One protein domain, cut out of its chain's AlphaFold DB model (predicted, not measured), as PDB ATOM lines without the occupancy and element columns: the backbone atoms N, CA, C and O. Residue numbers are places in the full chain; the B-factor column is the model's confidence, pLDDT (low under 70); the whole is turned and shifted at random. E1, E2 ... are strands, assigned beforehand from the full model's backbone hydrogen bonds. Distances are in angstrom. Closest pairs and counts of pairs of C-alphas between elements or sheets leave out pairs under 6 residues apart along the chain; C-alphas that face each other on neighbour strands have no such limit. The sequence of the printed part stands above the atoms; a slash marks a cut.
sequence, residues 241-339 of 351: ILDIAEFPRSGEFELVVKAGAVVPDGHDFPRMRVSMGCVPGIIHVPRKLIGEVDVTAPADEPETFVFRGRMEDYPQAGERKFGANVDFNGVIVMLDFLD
ATOM      1  N   ILE A 241     -15.244 -34.275 -27.410       74.56
ATOM      2  CA  ILE A 241     -14.955 -33.040 -28.131       74.56
ATOM      3  C   ILE A 241     -14.747 -33.357 -29.607       74.56
ATOM      4  O   ILE A 241     -13.812 -34.078 -29.971       74.56
ATOM      5  N   LEU A 242     -15.583 -32.765 -30.451       77.06
ATOM      6  CA  LEU A 242     -15.383 -32.694 -31.893       77.06
ATOM      7  C   LEU A 242     -14.682 -31.375 -32.234       77.06
ATOM      8  O   LEU A 242     -15.264 -30.318 -32.020       77.06
ATOM      9  N   ASP A 243     -13.459 -31.442 -32.761       75.25
ATOM     10  CA  ASP A 243     -12.709 -30.287 -33.278       75.25
ATOM     11  C   ASP A 243     -13.035 -30.080 -34.764       75.25
ATOM     12  O   ASP A 243     -12.757 -30.949 -35.596       75.25
ATOM     13  N   ILE A 244     -13.642 -28.936 -35.087       78.44
ATOM     14  CA  ILE A 244     -13.993 -28.548 -36.452       78.44
ATOM     15  C   ILE A 244     -13.147 -27.342 -36.865       78.44
ATOM     16  O   ILE A 244     -13.504 -26.201 -36.570       78.44
ATOM     17  N   ALA A 245     -12.050 -27.586 -37.584       74.94
ATOM     18  CA  ALA A 245     -11.144 -26.529 -38.042       74.94
ATOM     19  C   ALA A 245     -11.774 -25.591 -39.091       74.94
ATOM     20  O   ALA A 245     -11.582 -24.378 -39.027       74.94
ATOM     21  N   GLU A 246     -12.535 -26.141 -40.041       80.06
ATOM     22  CA  GLU A 246     -13.253 -25.385 -41.072       80.06
ATOM     23  C   GLU A 246     -14.760 -25.526 -40.865       80.06
ATOM     24  O   GLU A 246     -15.304 -26.628 -40.934       80.06
ATOM     25  N   PHE A 247     -15.442 -24.409 -40.615       82.12
ATOM     26  CA  PHE A 247     -16.876 -24.385 -40.341       82.12
ATOM     27  C   PHE A 247     -17.548 -23.171 -41.000       82.12
ATOM     28  O   PHE A 247     -16.925 -22.111 -41.130       82.12
ATOM     29  N   PRO A 248     -18.825 -23.290 -41.405       85.69
ATOM     30  CA  PRO A 248     -19.606 -22.141 -41.839       85.69
ATOM     31  C   PRO A 248     -19.925 -21.244 -40.634       85.69
ATOM     32  O   PRO A 248     -20.304 -21.727 -39.570       85.69
ATOM     33  N   ARG A 249     -19.788 -19.921 -40.787       83.75
ATOM     34  CA  ARG A 249     -20.107 -18.954 -39.714       83.75
ATOM     35  C   ARG A 249     -21.601 -18.660 -39.574       83.75
ATOM     36  O   ARG A 249     -22.016 -18.102 -38.562       83.75
ATOM     37  N   SER A 250     -22.392 -19.012 -40.578       84.06
ATOM     38  CA  SER A 250     -23.832 -18.790 -40.609       84.06
ATOM     39  C   SER A 250     -24.549 -19.959 -41.268       84.06
ATOM     40  O   SER A 250     -23.964 -20.694 -42.070       84.06
ATOM     41  N   GLY A 251     -25.830 -20.094 -40.940       84.94
ATOM     42  CA  GLY A 251     -26.720 -21.086 -41.530       84.94
ATOM     43  C   GLY A 251     -27.097 -22.201 -40.566       84.94
ATOM     44  O   GLY A 251     -26.612 -22.287 -39.436       84.94
ATOM     45  N   GLU A 252     -28.011 -23.042 -41.032       87.81
ATOM     46  CA  GLU A 252     -28.527 -24.172 -40.269       87.81
ATOM     47  C   GLU A 252     -27.511 -25.309 -40.221       87.81
ATOM     48  O   GLU A 252     -26.819 -25.593 -41.202       87.81
ATOM     49  N   PHE A 253     -27.452 -25.983 -39.078       90.88
ATOM     50  CA  PHE A 253     -26.709 -27.219 -38.915       90.88
ATOM     51  C   PHE A 253     -27.618 -28.332 -38.403       90.88
ATOM     52  O   PHE A 253     -28.595 -28.106 -37.684       90.88
ATOM     53  N   GLU A 254     -27.231 -29.555 -38.743       93.19
ATOM     54  CA  GLU A 254     -27.769 -30.779 -38.172       93.19
ATOM     55  C   GLU A 254     -26.605 -31.570 -37.576       93.19
ATOM     56  O   GLU A 254     -25.641 -31.898 -38.271       93.19
ATOM     57  N   LEU A 255     -26.676 -31.841 -36.276       91.81
ATOM     58  CA  LEU A 255     -25.736 -32.690 -35.564       91.81
ATOM     59  C   LEU A 255     -26.419 -34.018 -35.259       91.81
ATOM     60  O   LEU A 255     -27.406 -34.071 -34.526       91.81
ATOM     61  N   VAL A 256     -25.847 -35.087 -35.797       92.69
ATOM     62  CA  VAL A 256     -26.337 -36.448 -35.602       92.69
ATOM     63  C   VAL A 256     -25.393 -37.176 -34.658       92.69
ATOM     64  O   VAL A 256     -24.203 -37.316 -34.945       92.69
ATOM     65  N   VAL A 257     -25.924 -37.652 -33.536       89.88
ATOM     66  CA  VAL A 257     -25.176 -38.393 -32.520       89.88
ATOM     67  C   VAL A 257     -25.778 -39.782 -32.401       89.88
ATOM     68  O   VAL A 257     -26.962 -39.924 -32.119       89.88
ATOM     69  N   LYS A 258     -24.965 -40.817 -32.607       89.50
ATOM     70  CA  LYS A 258     -25.372 -42.202 -32.367       89.50
ATOM     71  C   LYS A 258     -24.831 -42.645 -31.012       89.50
ATOM     72  O   LYS A 258     -23.612 -42.710 -30.852       89.50
ATOM     73  N   ALA A 259     -25.715 -42.917 -30.058       85.00
ATOM     74  CA  ALA A 259     -25.345 -43.217 -28.677       85.00
ATOM     75  C   ALA A 259     -26.222 -44.325 -28.078       85.00
ATOM     76  O   ALA A 259     -27.381 -44.496 -28.448       85.00
ATOM     77  N   GLY A 260     -25.642 -45.074 -27.145       81.00
ATOM     78  CA  GLY A 260     -26.322 -46.064 -26.319       81.00
ATOM     79  C   GLY A 260     -25.651 -46.119 -24.949       81.00
ATOM     80  O   GLY A 260     -24.487 -45.731 -24.811       81.00
ATOM     81  N   ALA A 261     -26.389 -46.562 -23.939       78.12
ATOM     82  CA  ALA A 261     -25.970 -46.553 -22.545       78.12
ATOM     83  C   ALA A 261     -25.940 -47.965 -21.949       78.12
ATOM     84  O   ALA A 261     -26.730 -48.837 -22.308       78.12
ATOM     85  N   VAL A 262     -25.028 -48.184 -21.001       75.44
ATOM     86  CA  VAL A 262     -25.081 -49.330 -20.087       75.44
ATOM     87  C   VAL A 262     -25.592 -48.799 -18.756       75.44
ATOM     88  O   VAL A 262     -24.876 -48.062 -18.081       75.44
ATOM     89  N   VAL A 263     -26.829 -49.143 -18.403       73.50
ATOM     90  CA  VAL A 263     -27.476 -48.683 -17.170       73.50
ATOM     91  C   VAL A 263     -27.571 -49.858 -16.196       73.50
ATOM     92  O   VAL A 263     -28.200 -50.860 -16.537       73.50
ATOM     93  N   PRO A 264     -26.925 -49.795 -15.017       75.88
ATOM     94  CA  PRO A 264     -27.079 -50.823 -13.993       75.88
ATOM     95  C   PRO A 264     -28.508 -50.856 -13.425       75.88
ATOM     96  O   PRO A 264     -29.194 -49.835 -13.393       75.88
ATOM     97  N   ASP A 265     -28.943 -52.016 -12.928       74.62
ATOM     98  CA  ASP A 265     -30.292 -52.191 -12.373       74.62
ATOM     99  C   ASP A 265     -30.589 -51.186 -11.248       74.62
ATOM    100  O   ASP A 265     -29.833 -51.064 -10.282       74.62
ATOM    101  N   GLY A 266     -31.725 -50.489 -11.354       75.31
ATOM    102  CA  GLY A 266     -32.176 -49.508 -10.360       75.31
ATOM    103  C   GLY A 266     -31.583 -48.104 -10.508       75.31
ATOM    104  O   GLY A 266     -31.848 -47.262  -9.653       75.31
ATOM    105  N   HIS A 267     -30.813 -47.843 -11.568       73.50
ATOM    106  CA  HIS A 267     -30.328 -46.507 -11.914       73.50
ATOM    107  C   HIS A 267     -31.134 -45.889 -13.061       73.50
ATOM    108  O   HIS A 267     -31.689 -46.593 -13.903       73.50
ATOM    109  N   ASP A 268     -31.166 -44.560 -13.095       77.75
ATOM    110  CA  ASP A 268     -31.777 -43.797 -14.180       77.75
ATOM    111  C   ASP A 268     -30.890 -43.762 -15.432       77.75
ATOM    112  O   ASP A 268     -29.671 -43.966 -15.381       77.75
ATOM    113  N   PHE A 269     -31.515 -43.473 -16.574       80.44
ATOM    114  CA  PHE A 269     -30.806 -43.319 -17.840       80.44
ATOM    115  C   PHE A 269     -29.902 -42.082 -17.834       80.44
ATOM    116  O   PHE A 269     -30.282 -41.038 -17.300       80.44
ATOM    117  N   PRO A 270     -28.718 -42.165 -18.462       81.94
ATOM    118  CA  PRO A 270     -27.813 -41.035 -18.529       81.94
ATOM    119  C   PRO A 270     -28.363 -39.953 -19.461       81.94
ATOM    120  O   PRO A 270     -28.851 -40.241 -20.559       81.94
ATOM    121  N   ARG A 271     -28.219 -38.692 -19.059       85.31
ATOM    122  CA  ARG A 271     -28.600 -37.535 -19.871       85.31
ATOM    123  C   ARG A 271     -27.423 -37.054 -20.702       85.31
ATOM    124  O   ARG A 271     -26.407 -36.629 -20.159       85.31
ATOM    125  N   MET A 272     -27.570 -37.080 -22.020       86.69
ATOM    126  CA  MET A 272     -26.610 -36.501 -22.950       86.69
ATOM    127  C   MET A 272     -26.900 -35.013 -23.141       86.69
ATOM    128  O   MET A 272     -27.959 -34.633 -23.640       86.69
ATOM    129  N   ARG A 273     -25.927 -34.178 -22.788       89.69
ATOM    130  CA  ARG A 273     -25.933 -32.732 -22.989       89.69
ATOM    131  C   ARG A 273     -25.018 -32.366 -24.144       89.69
ATOM    132  O   ARG A 273     -23.827 -32.667 -24.115       89.69
ATOM    133  N   VAL A 274     -25.559 -31.677 -25.142       91.00
ATOM    134  CA  VAL A 274     -24.816 -31.283 -26.339       91.00
ATOM    135  C   VAL A 274     -24.619 -29.779 -26.352       91.00
ATOM    136  O   VAL A 274     -25.590 -29.027 -26.383       91.00
ATOM    137  N   SER A 275     -23.370 -29.325 -26.372       91.06
ATOM    138  CA  SER A 275     -23.028 -27.901 -26.404       91.06
ATOM    139  C   SER A 275     -22.109 -27.565 -27.570       91.06
ATOM    140  O   SER A 275     -21.239 -28.352 -27.929       91.06
ATOM    141  N   MET A 276     -22.256 -26.361 -28.120       90.00
ATOM    142  CA  MET A 276     -21.347 -25.804 -29.123       90.00
ATOM    143  C   MET A 276     -20.615 -24.596 -28.550       90.00
ATOM    144  O   MET A 276     -21.202 -23.778 -27.835       90.00
ATOM    145  N   GLY A 277     -19.333 -24.474 -28.867       86.75
ATOM    146  CA  GLY A 277     -18.531 -23.345 -28.425       86.75
ATOM    147  C   GLY A 277     -17.222 -23.209 -29.179       86.75
ATOM    148  O   GLY A 277     -16.996 -23.824 -30.222       86.75
ATOM    149  N   CYS A 278     -16.325 -22.416 -28.613       79.69
ATOM    150  CA  CYS A 278     -14.972 -22.247 -29.120       79.69
ATOM    151  C   CYS A 278     -13.979 -22.182 -27.960       79.69
ATOM    152  O   CYS A 278     -14.349 -21.869 -26.829       79.69
ATOM    153  N   VAL A 279     -12.706 -22.475 -28.229       68.62
ATOM    154  CA  VAL A 279     -11.631 -22.359 -27.234       68.62
ATOM    155  C   VAL A 279     -10.812 -21.105 -27.540       68.62
ATOM    156  O   VAL A 279      -9.871 -21.172 -28.325       68.62
ATOM    157  N   PRO A 280     -11.125 -19.948 -26.934       54.81
ATOM    158  CA  PRO A 280     -10.262 -18.781 -27.015       54.81
ATOM    159  C   PRO A 280      -9.059 -18.900 -26.060       54.81
ATOM    160  O   PRO A 280      -8.163 -18.077 -26.113       54.81
ATOM    161  N   GLY A 281      -8.986 -19.886 -25.158       53.62
ATOM    162  CA  GLY A 281      -7.880 -19.999 -24.200       53.62
ATOM    163  C   GLY A 281      -8.066 -21.100 -23.155       53.62
ATOM    164  O   GLY A 281      -9.073 -21.796 -23.155       53.62
ATOM    165  N   ILE A 282      -7.096 -21.245 -22.241       53.19
ATOM    166  CA  ILE A 282      -7.052 -22.329 -21.232       53.19
ATOM    167  C   ILE A 282      -8.086 -22.136 -20.100       53.19
ATOM    168  O   ILE A 282      -8.445 -23.100 -19.435       53.19
ATOM    169  N   ILE A 283      -8.559 -20.908 -19.850       55.50
ATOM    170  CA  ILE A 283      -9.291 -20.570 -18.610       55.50
ATOM    171  C   ILE A 283     -10.816 -20.532 -18.800       55.50
ATOM    172  O   ILE A 283     -11.552 -20.815 -17.859       55.50
ATOM    173  N   HIS A 284     -11.314 -20.198 -19.993       63.91
ATOM    174  CA  HIS A 284     -12.753 -20.119 -20.241       63.91
ATOM    175  C   HIS A 284     -13.092 -20.551 -21.666       63.91
ATOM    176  O   HIS A 284     -12.607 -19.963 -22.633       63.91
ATOM    177  N   VAL A 285     -13.941 -21.571 -21.769       71.88
ATOM    178  CA  VAL A 285     -14.471 -22.101 -23.024       71.88
ATOM    179  C   VAL A 285     -15.924 -21.630 -23.134       71.88
ATOM    180  O   VAL A 285     -16.806 -22.253 -22.538       71.88
ATOM    181  N   PRO A 286     -16.201 -20.497 -23.809       79.19
ATOM    182  CA  PRO A 286     -17.566 -20.054 -24.032       79.19
ATOM    183  C   PRO A 286     -18.301 -21.117 -24.848       79.19
ATOM    184  O   PRO A 286     -17.918 -21.445 -25.972       79.19
ATOM    185  N   ARG A 287     -19.367 -21.652 -24.260       86.19
ATOM    186  CA  ARG A 287     -20.228 -22.665 -24.863       86.19
ATOM    187  C   ARG A 287     -21.685 -22.343 -24.600       86.19
ATOM    188  O   ARG A 287     -22.015 -21.733 -23.584       86.19
ATOM    189  N   LYS A 288     -22.546 -22.759 -25.517       91.12
ATOM    190  CA  LYS A 288     -23.997 -22.670 -25.383       91.12
ATOM    191  C   LYS A 288     -24.602 -24.038 -25.673       91.12
ATOM    192  O   LYS A 288     -24.155 -24.743 -26.578       91.12
ATOM    193  N   LEU A 289     -25.603 -24.389 -24.875       93.06
ATOM    194  CA  LEU A 289     -26.353 -25.626 -25.000       93.06
ATOM    195  C   LEU A 289     -27.126 -25.651 -26.324       93.06
ATOM    196  O   LEU A 289     -27.845 -24.701 -26.628       93.06
ATOM    197  N   ILE A 290     -26.974 -26.737 -27.081       94.44
ATOM    198  CA  ILE A 290     -27.786 -27.053 -28.262       94.44
ATOM    199  C   ILE A 290     -29.053 -27.792 -27.826       94.44
ATOM    200  O   ILE A 290     -30.150 -27.463 -28.265       94.44
ATOM    201  N   GLY A 291     -28.901 -28.784 -26.948       93.56
ATOM    202  CA  GLY A 291     -30.011 -29.569 -26.422       93.56
ATOM    203  C   GLY A 291     -29.551 -30.673 -25.477       93.56
ATOM    204  O   GLY A 291     -28.356 -30.951 -25.354       93.56
ATOM    205  N   GLU A 292     -30.523 -31.296 -24.820       93.81
ATOM    206  CA  GLU A 292     -30.325 -32.398 -23.881       93.81
ATOM    207  C   GLU A 292     -31.317 -33.516 -24.186       93.81
ATOM    208  O   GLU A 292     -32.451 -33.246 -24.589       93.81
ATOM    209  N   VAL A 293     -30.893 -34.765 -24.014       92.69
ATOM    210  CA  VAL A 293     -31.748 -35.940 -24.211       92.69
ATOM    211  C   VAL A 293     -31.289 -37.087 -23.321       92.69
ATOM    212  O   VAL A 293     -30.088 -37.298 -23.151       92.69
ATOM    213  N   ASP A 294     -32.232 -37.841 -22.768       89.31
ATOM    214  CA  ASP A 294     -31.920 -39.057 -22.018       89.31
ATOM    215  C   ASP A 294     -31.617 -40.203 -23.001       89.31
ATOM    216  O   ASP A 294     -32.384 -40.472 -23.931       89.31
ATOM    217  N   VAL A 295     -30.481 -40.878 -22.816       85.81
ATOM    218  CA  VAL A 295     -30.040 -41.973 -23.692       85.81
ATOM    219  C   VAL A 295     -30.614 -43.280 -23.166       85.81
ATOM    220  O   VAL A 295     -30.015 -43.955 -22.331       85.81
ATOM    221  N   THR A 296     -31.807 -43.613 -23.654       88.50
ATOM    222  CA  THR A 296     -32.550 -44.812 -23.229       88.50
ATOM    223  C   THR A 296     -32.153 -46.079 -23.980       88.50
ATOM    224  O   THR A 296     -32.368 -47.188 -23.491       88.50
ATOM    225  N   ALA A 297     -31.546 -45.925 -25.158       85.56
ATOM    226  CA  ALA A 297     -31.093 -47.035 -25.977       85.56
ATOM    227  C   ALA A 297     -29.932 -47.792 -25.309       85.56
ATOM    228  O   ALA A 297     -29.009 -47.154 -24.786       85.56
ATOM    229  N   PRO A 298     -29.931 -49.134 -25.342       80.38
ATOM    230  CA  PRO A 298     -28.847 -49.917 -24.775       80.38
ATOM    231  C   PRO A 298     -27.578 -49.798 -25.638       80.38
ATOM    232  O   PRO A 298     -27.621 -49.463 -26.823       80.38
ATOM    233  N   ALA A 299     -26.411 -50.032 -25.038       77.50
ATOM    234  CA  ALA A 299     -25.122 -49.836 -25.709       77.50
ATOM    235  C   ALA A 299     -24.869 -50.770 -26.912       77.50
ATOM    236  O   ALA A 299     -24.069 -50.432 -27.787       77.50
ATOM    237  N   ASP A 300     -25.521 -51.931 -26.963       80.50
ATOM    238  CA  ASP A 300     -25.459 -52.901 -28.062       80.50
ATOM    239  C   ASP A 300     -26.397 -52.553 -29.232       80.50
ATOM    240  O   ASP A 300     -26.058 -52.834 -30.385       80.50
ATOM    241  N   GLU A 301     -27.504 -51.856 -28.967       89.31
ATOM    242  CA  GLU A 301     -28.436 -51.326 -29.974       89.31
ATOM    243  C   GLU A 301     -28.592 -49.793 -29.863       89.31
ATOM    244  O   GLU A 301     -29.646 -49.288 -29.478       89.31
ATOM    245  N   PRO A 302     -27.549 -49.016 -30.217       88.88
ATOM    246  CA  PRO A 302     -27.550 -47.563 -30.058       88.88
ATOM    247  C   PRO A 302     -28.527 -46.843 -31.000       88.88
ATOM    248  O   PRO A 302     -28.589 -47.119 -32.206       88.88
ATOM    249  N   GLU A 303     -29.193 -45.824 -30.459       92.69
ATOM    250  CA  GLU A 303     -30.145 -44.952 -31.150       92.69
ATOM    251  C   GLU A 303     -29.456 -43.718 -31.755       92.69
ATOM    252  O   GLU A 303     -28.328 -43.357 -31.413       92.69
ATOM    253  N   THR A 304     -30.131 -43.084 -32.718       94.56
ATOM    254  CA  THR A 304     -29.692 -41.841 -33.355       94.56
ATOM    255  C   THR A 304     -30.461 -40.641 -32.811       94.56
ATOM    256  O   THR A 304     -31.671 -40.539 -32.985       94.56
ATOM    257  N   PHE A 305     -29.730 -39.692 -32.241       93.19
ATOM    258  CA  PHE A 305     -30.225 -38.415 -31.743       93.19
ATOM    259  C   PHE A 305     -29.856 -37.305 -32.725       93.19
ATOM    260  O   PHE A 305     -28.716 -37.234 -33.191       93.19
ATOM    261  N   VAL A 306     -30.811 -36.432 -33.043       95.31
ATOM    262  CA  VAL A 306     -30.617 -35.343 -34.008       95.31
ATOM    263  C   VAL A 306     -30.851 -34.003 -33.329       95.31
ATOM    264  O   VAL A 306     -31.953 -33.716 -32.867       95.31
ATOM    265  N   PHE A 307     -29.819 -33.167 -33.328       94.44
ATOM    266  CA  PHE A 307     -29.859 -31.802 -32.820       94.44
ATOM    267  C   PHE A 307     -29.766 -30.827 -33.986       94.44
ATOM    268  O   PHE A 307     -28.987 -31.028 -34.917       94.44
ATOM    269  N   ARG A 308     -30.560 -29.759 -33.940       93.50
ATOM    270  CA  ARG A 308     -30.590 -28.725 -34.978       93.50
ATOM    271  C   ARG A 308     -30.406 -27.355 -34.355       93.50
ATOM    272  O   ARG A 308     -30.775 -27.131 -33.205       93.50
ATOM    273  N   GLY A 309     -29.846 -26.442 -35.126       90.44
ATOM    274  CA  GLY A 309     -29.679 -25.058 -34.717       90.44
ATOM    275  C   GLY A 309     -29.090 -24.219 -35.836       90.44
ATOM    276  O   GLY A 309     -28.882 -24.706 -36.948       90.44
ATOM    277  N   ARG A 310     -28.805 -22.953 -35.532       88.56
ATOM    278  CA  ARG A 310     -28.147 -22.026 -36.452       88.56
ATOM    279  C   ARG A 310     -26.792 -21.610 -35.904       88.56
ATOM    280  O   ARG A 310     -26.675 -21.326 -34.715       88.56
ATOM    281  N   MET A 311     -25.765 -21.576 -36.748       88.25
ATOM    282  CA  MET A 311     -24.379 -21.335 -36.318       88.25
ATOM    283  C   MET A 311     -24.210 -20.004 -35.569       88.25
ATOM    284  O   MET A 311     -23.492 -19.931 -34.573       88.25
ATOM    285  N   GLU A 312     -24.893 -18.954 -36.019       85.81
ATOM    286  CA  GLU A 312     -24.934 -17.607 -35.424       85.81
ATOM    287  C   GLU A 312     -25.417 -17.530 -33.961       85.81
ATOM    288  O   GLU A 312     -25.118 -16.551 -33.261       85.81
ATOM    289  N   ASP A 313     -26.146 -18.544 -33.489       87.44
ATOM    290  CA  ASP A 313     -26.713 -18.569 -32.141       87.44
ATOM    291  C   ASP A 313     -25.708 -19.017 -31.078       87.44
ATOM    292  O   ASP A 313     -25.969 -18.836 -29.881       87.44
ATOM    293  N   TYR A 314     -24.580 -19.596 -31.494       89.38
ATOM    294  CA  TYR A 314     -23.583 -20.209 -30.622       89.38
ATOM    295  C   TYR A 314     -22.273 -19.410 -30.623       89.38
ATOM    296  O   TYR A 314     -21.950 -18.742 -31.607       89.38
ATOM    297  N   PRO A 315     -21.489 -19.449 -29.529       87.38
ATOM    298  CA  PRO A 315     -20.174 -18.820 -29.495       87.38
ATOM    299  C   PRO A 315     -19.254 -19.377 -30.587       87.38
ATOM    300  O   PRO A 315     -19.042 -20.584 -30.676       87.38
ATOM    301  N   GLN A 316     -18.672 -18.488 -31.393       84.69
ATOM    302  CA  GLN A 316     -17.744 -18.844 -32.467       84.69
ATOM    303  C   GLN A 316     -16.365 -18.248 -32.209       84.69
ATOM    304  O   GLN A 316     -16.234 -17.175 -31.614       84.69
ATOM    305  N   ALA A 317     -15.315 -18.924 -32.679       76.19
ATOM    306  CA  ALA A 317     -13.971 -18.363 -32.655       76.19
ATOM    307  C   ALA A 317     -13.913 -17.096 -33.529       76.19
ATOM    308  O   ALA A 317     -14.404 -17.072 -34.667       76.19
ATOM    309  N   GLY A 318     -13.308 -16.030 -33.000       69.19
ATOM    310  CA  GLY A 318     -13.004 -14.836 -33.786       69.19
ATOM    311  C   GLY A 318     -12.006 -15.143 -34.907       69.19
ATOM    312  O   GLY A 318     -11.340 -16.172 -34.903       69.19
ATOM    313  N   GLU A 319     -11.876 -14.243 -35.881       64.00
ATOM    314  CA  GLU A 319     -10.895 -14.405 -36.970       64.00
ATOM    315  C   GLU A 319      -9.441 -14.323 -36.482       64.00
ATOM    316  O   GLU A 319      -8.529 -14.870 -37.102       64.00
ATOM    317  N   ARG A 320      -9.211 -13.635 -35.357       59.53
ATOM    318  CA  ARG A 320      -7.892 -13.522 -34.730       59.53
ATOM    319  C   ARG A 320      -7.714 -14.619 -33.689       59.53
ATOM    320  O   ARG A 320      -8.531 -14.735 -32.777       59.53
ATOM    321  N   LYS A 321      -6.599 -15.349 -33.790       56.81
ATOM    322  CA  LYS A 321      -6.166 -16.300 -32.759       56.81
ATOM    323  C   LYS A 321      -6.039 -15.577 -31.419       56.81
ATOM    324  O   LYS A 321      -5.421 -14.511 -31.345       56.81
ATOM    325  N   PHE A 322      -6.598 -16.153 -30.365       49.78
ATOM    326  CA  PHE A 322      -6.451 -15.611 -29.022       49.78
ATOM    327  C   PHE A 322      -5.211 -16.229 -28.362       49.78
ATOM    328  O   PHE A 322      -5.197 -17.390 -27.964       49.78
ATOM    329  N   GLY A 323      -4.141 -15.434 -28.269       53.31
ATOM    330  CA  GLY A 323      -2.855 -15.860 -27.714       53.31
ATOM    331  C   GLY A 323      -2.021 -16.744 -28.655       53.31
ATOM    332  O   GLY A 323      -2.525 -17.384 -29.570       53.31
ATOM    333  N   ALA A 324      -0.705 -16.778 -28.425       51.56
ATOM    334  CA  ALA A 324       0.249 -17.547 -29.235       51.56
ATOM    335  C   ALA A 324       0.277 -19.058 -28.914       51.56
ATOM    336  O   ALA A 324       0.967 -19.810 -29.591       51.56
ATOM    337  N   ASN A 325      -0.449 -19.497 -27.876       48.62
ATOM    338  CA  ASN A 325      -0.343 -20.846 -27.300       48.62
ATOM    339  C   ASN A 325      -1.560 -21.743 -27.580       48.62
ATOM    340  O   ASN A 325      -1.665 -22.818 -26.990       48.62
ATOM    341  N   VAL A 326      -2.491 -21.311 -28.432       55.34
ATOM    342  CA  VAL A 326      -3.674 -22.098 -28.795       55.34
ATOM    343  C   VAL A 326      -3.709 -22.208 -30.314       55.34
ATOM    344  O   VAL A 326      -4.032 -21.253 -31.015       55.34
ATOM    345  N   ASP A 327      -3.333 -23.374 -30.842       55.41
ATOM    346  CA  ASP A 327      -3.369 -23.643 -32.287       55.41
ATOM    347  C   ASP A 327      -4.788 -23.882 -32.826       55.41
ATOM    348  O   ASP A 327      -4.977 -24.072 -34.026       55.41
ATOM    349  N   PHE A 328      -5.791 -23.821 -31.951       60.22
ATOM    350  CA  PHE A 328      -7.184 -24.093 -32.256       60.22
ATOM    351  C   PHE A 328      -7.916 -22.834 -32.738       60.22
ATOM    352  O   PHE A 328      -8.055 -21.863 -31.998       60.22
ATOM    353  N   ASN A 329      -8.429 -22.887 -33.967       60.91
ATOM    354  CA  ASN A 329      -9.238 -21.831 -34.592       60.91
ATOM    355  C   ASN A 329     -10.661 -22.300 -34.945       60.91
ATOM    356  O   ASN A 329     -11.366 -21.616 -35.685       60.91
ATOM    357  N   GLY A 330     -11.053 -23.475 -34.454       71.56
ATOM    358  CA  GLY A 330     -12.270 -24.164 -34.854       71.56
ATOM    359  C   GLY A 330     -13.497 -23.874 -33.990       71.56
ATOM    360  O   GLY A 330     -13.503 -23.008 -33.109       71.56
ATOM    361  N   VAL A 331     -14.536 -24.668 -34.227       76.88
ATOM    362  CA  VAL A 331     -15.671 -24.857 -33.314       76.88
ATOM    363  C   VAL A 331     -15.492 -26.188 -32.601       76.88
ATOM    364  O   VAL A 331     -15.055 -27.166 -33.208       76.88
ATOM    365  N   ILE A 332     -15.821 -26.216 -31.311       79.19
ATOM    366  CA  ILE A 332     -15.950 -27.459 -30.560       79.19
ATOM    367  C   ILE A 332     -17.421 -27.815 -30.379       79.19
ATOM    368  O   ILE A 332     -18.239 -26.963 -30.020       79.19
ATOM    369  N   VAL A 333     -17.743 -29.089 -30.572       81.44
ATOM    370  CA  VAL A 333     -18.976 -29.679 -30.041       81.44
ATOM    371  C   VAL A 333     -18.588 -30.555 -28.864       81.44
ATOM    372  O   VAL A 333     -17.712 -31.404 -29.007       81.44
ATOM    373  N   MET A 334     -19.206 -30.311 -27.714       81.19
ATOM    374  CA  MET A 334     -19.020 -31.070 -26.482       81.19
ATOM    375  C   MET A 334     -20.260 -31.911 -26.228       81.19
ATOM    376  O   MET A 334     -21.382 -31.404 -26.312       81.19
ATOM    377  N   LEU A 335     -20.036 -33.179 -25.912       78.50
ATOM    378  CA  LEU A 335     -21.060 -34.098 -25.441       78.50
ATOM    379  C   LEU A 335     -20.690 -34.496 -24.016       78.50
ATOM    380  O   LEU A 335     -19.644 -35.118 -23.812       78.50
ATOM    381  N   ASP A 336     -21.548 -34.138 -23.068       76.50
ATOM    382  CA  ASP A 336     -21.419 -34.521 -21.666       76.50
ATOM    383  C   ASP A 336     -22.500 -35.550 -21.340       76.50
ATOM    384  O   ASP A 336     -23.643 -35.397 -21.772       76.50
ATOM    385  N   PHE A 337     -22.167 -36.570 -20.554       74.75
ATOM    386  CA  PHE A 337     -23.156 -37.504 -20.020       74.75
ATOM    387  C   PHE A 337     -23.312 -37.269 -18.522       74.75
ATOM    388  O   PHE A 337     -22.321 -37.273 -17.789       74.75
ATOM    389  N   LEU A 338     -24.546 -37.050 -18.080       71.38
ATOM    390  CA  LEU A 338     -24.902 -36.727 -16.701       71.38
ATOM    391  C   LEU A 338     -25.762 -37.846 -16.098       71.38
ATOM    392  O   LEU A 338     -26.526 -38.490 -16.816       71.38
ATOM    393  N   ASP A 339     -25.644 -38.071 -14.792       71.19
ATOM    394  CA  ASP A 339     -26.588 -38.883 -14.020       71.19
ATOM    395  C   ASP A 339     -27.884 -38.103 -13.703       71.19
ATOM    396  O   ASP A 339     -28.037 -36.934 -14.074       71.19
TER     397      ASP A 339
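Overview. This is residues 241 to 339 of the 351 residues of the protein "DUF1587 domain-containing protein" of Verrucomicrobiales bacterium (UniProt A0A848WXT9). The domain is an elongated sandwich: a twisted sheet of four strands, E1, E6, E3 and E4, has a ribbon of two antiparallel strands, E2 and E5, over part of one of its faces, and long loops, among them residues 260 to 270 and 311 to 330, make up much of the two ends. The sandwich is slight, with the two-strand sheet covering part of the larger one and the strands of the one at 33 degrees to those of the other. The printed part has 99 residues with no named helix and six named strands, E1 to E6 along the chain; the sheets run E1 - E6 - E3 - E4 and E2 - E5, both antiparallel. The class is all strand, though under half of the residues, 43 of 99, are in named elements. The whole is only just loose, close to compact, with a radius of gyration of the C-alphas of 15.6 A and spans of 49 by 29 by 19 A.

Along the chain. In the larger sheet, E1 is residues 241 to 244, 9.5 A long, and begins with C-alpha 241 at (-14.955, -33.040, -28.131). E6 is residues 331 to 338, 22.4 A, and ends with C-alpha 338 at (-24.902, -36.727, -16.701). E3 is residues 271 to 277, 19.4 A, and E4 is residues 287 to 294, 20.3 A, which bends by 57 degrees at residue 290. In the smaller sheet, E2 is residues 252 to 259, 22.5 A, and E5 is residues 303 to 310, 23.6 A, with C-alpha 303 at (-30.145, -44.952, -31.150).

Arrangement. In the larger sheet E1 and E4 are the edge strands. E6 and E3 are antiparallel at 161 degrees, with N 334 and O 275 2.8 A apart, within hydrogen-bond range. E3 and E4 form a hairpin, antiparallel at 161 degrees, with N 272 and O 293 at 2.8 A. E1 and E6 are antiparallel at 164 degrees, with N 242 and O 333 at 2.9 A. The parts of the two sheets that face each other are 9.9 A centre to centre, their best planes 9 degrees apart. Between the sheets, the closest C-alphas of E4 and E5 are those of Gly 291 and Phe 307, 6.8 A apart. E2 and E5 are antiparallel at 159 degrees, with N 255 and O 307 at 2.8 A. E2 is apart from E4 and E6.

Size, cuts and confidence. The C-alphas farthest apart, those of Asp 265 and Arg 320, are 50.0 A apart. The printed part has no cut. The links E2 to E3, 11 residues, and E5 to E6, 20 residues, are long. The mean pLDDT of the printed part is 79.3; residues 279 to 284 and 318 to 329 are under 70.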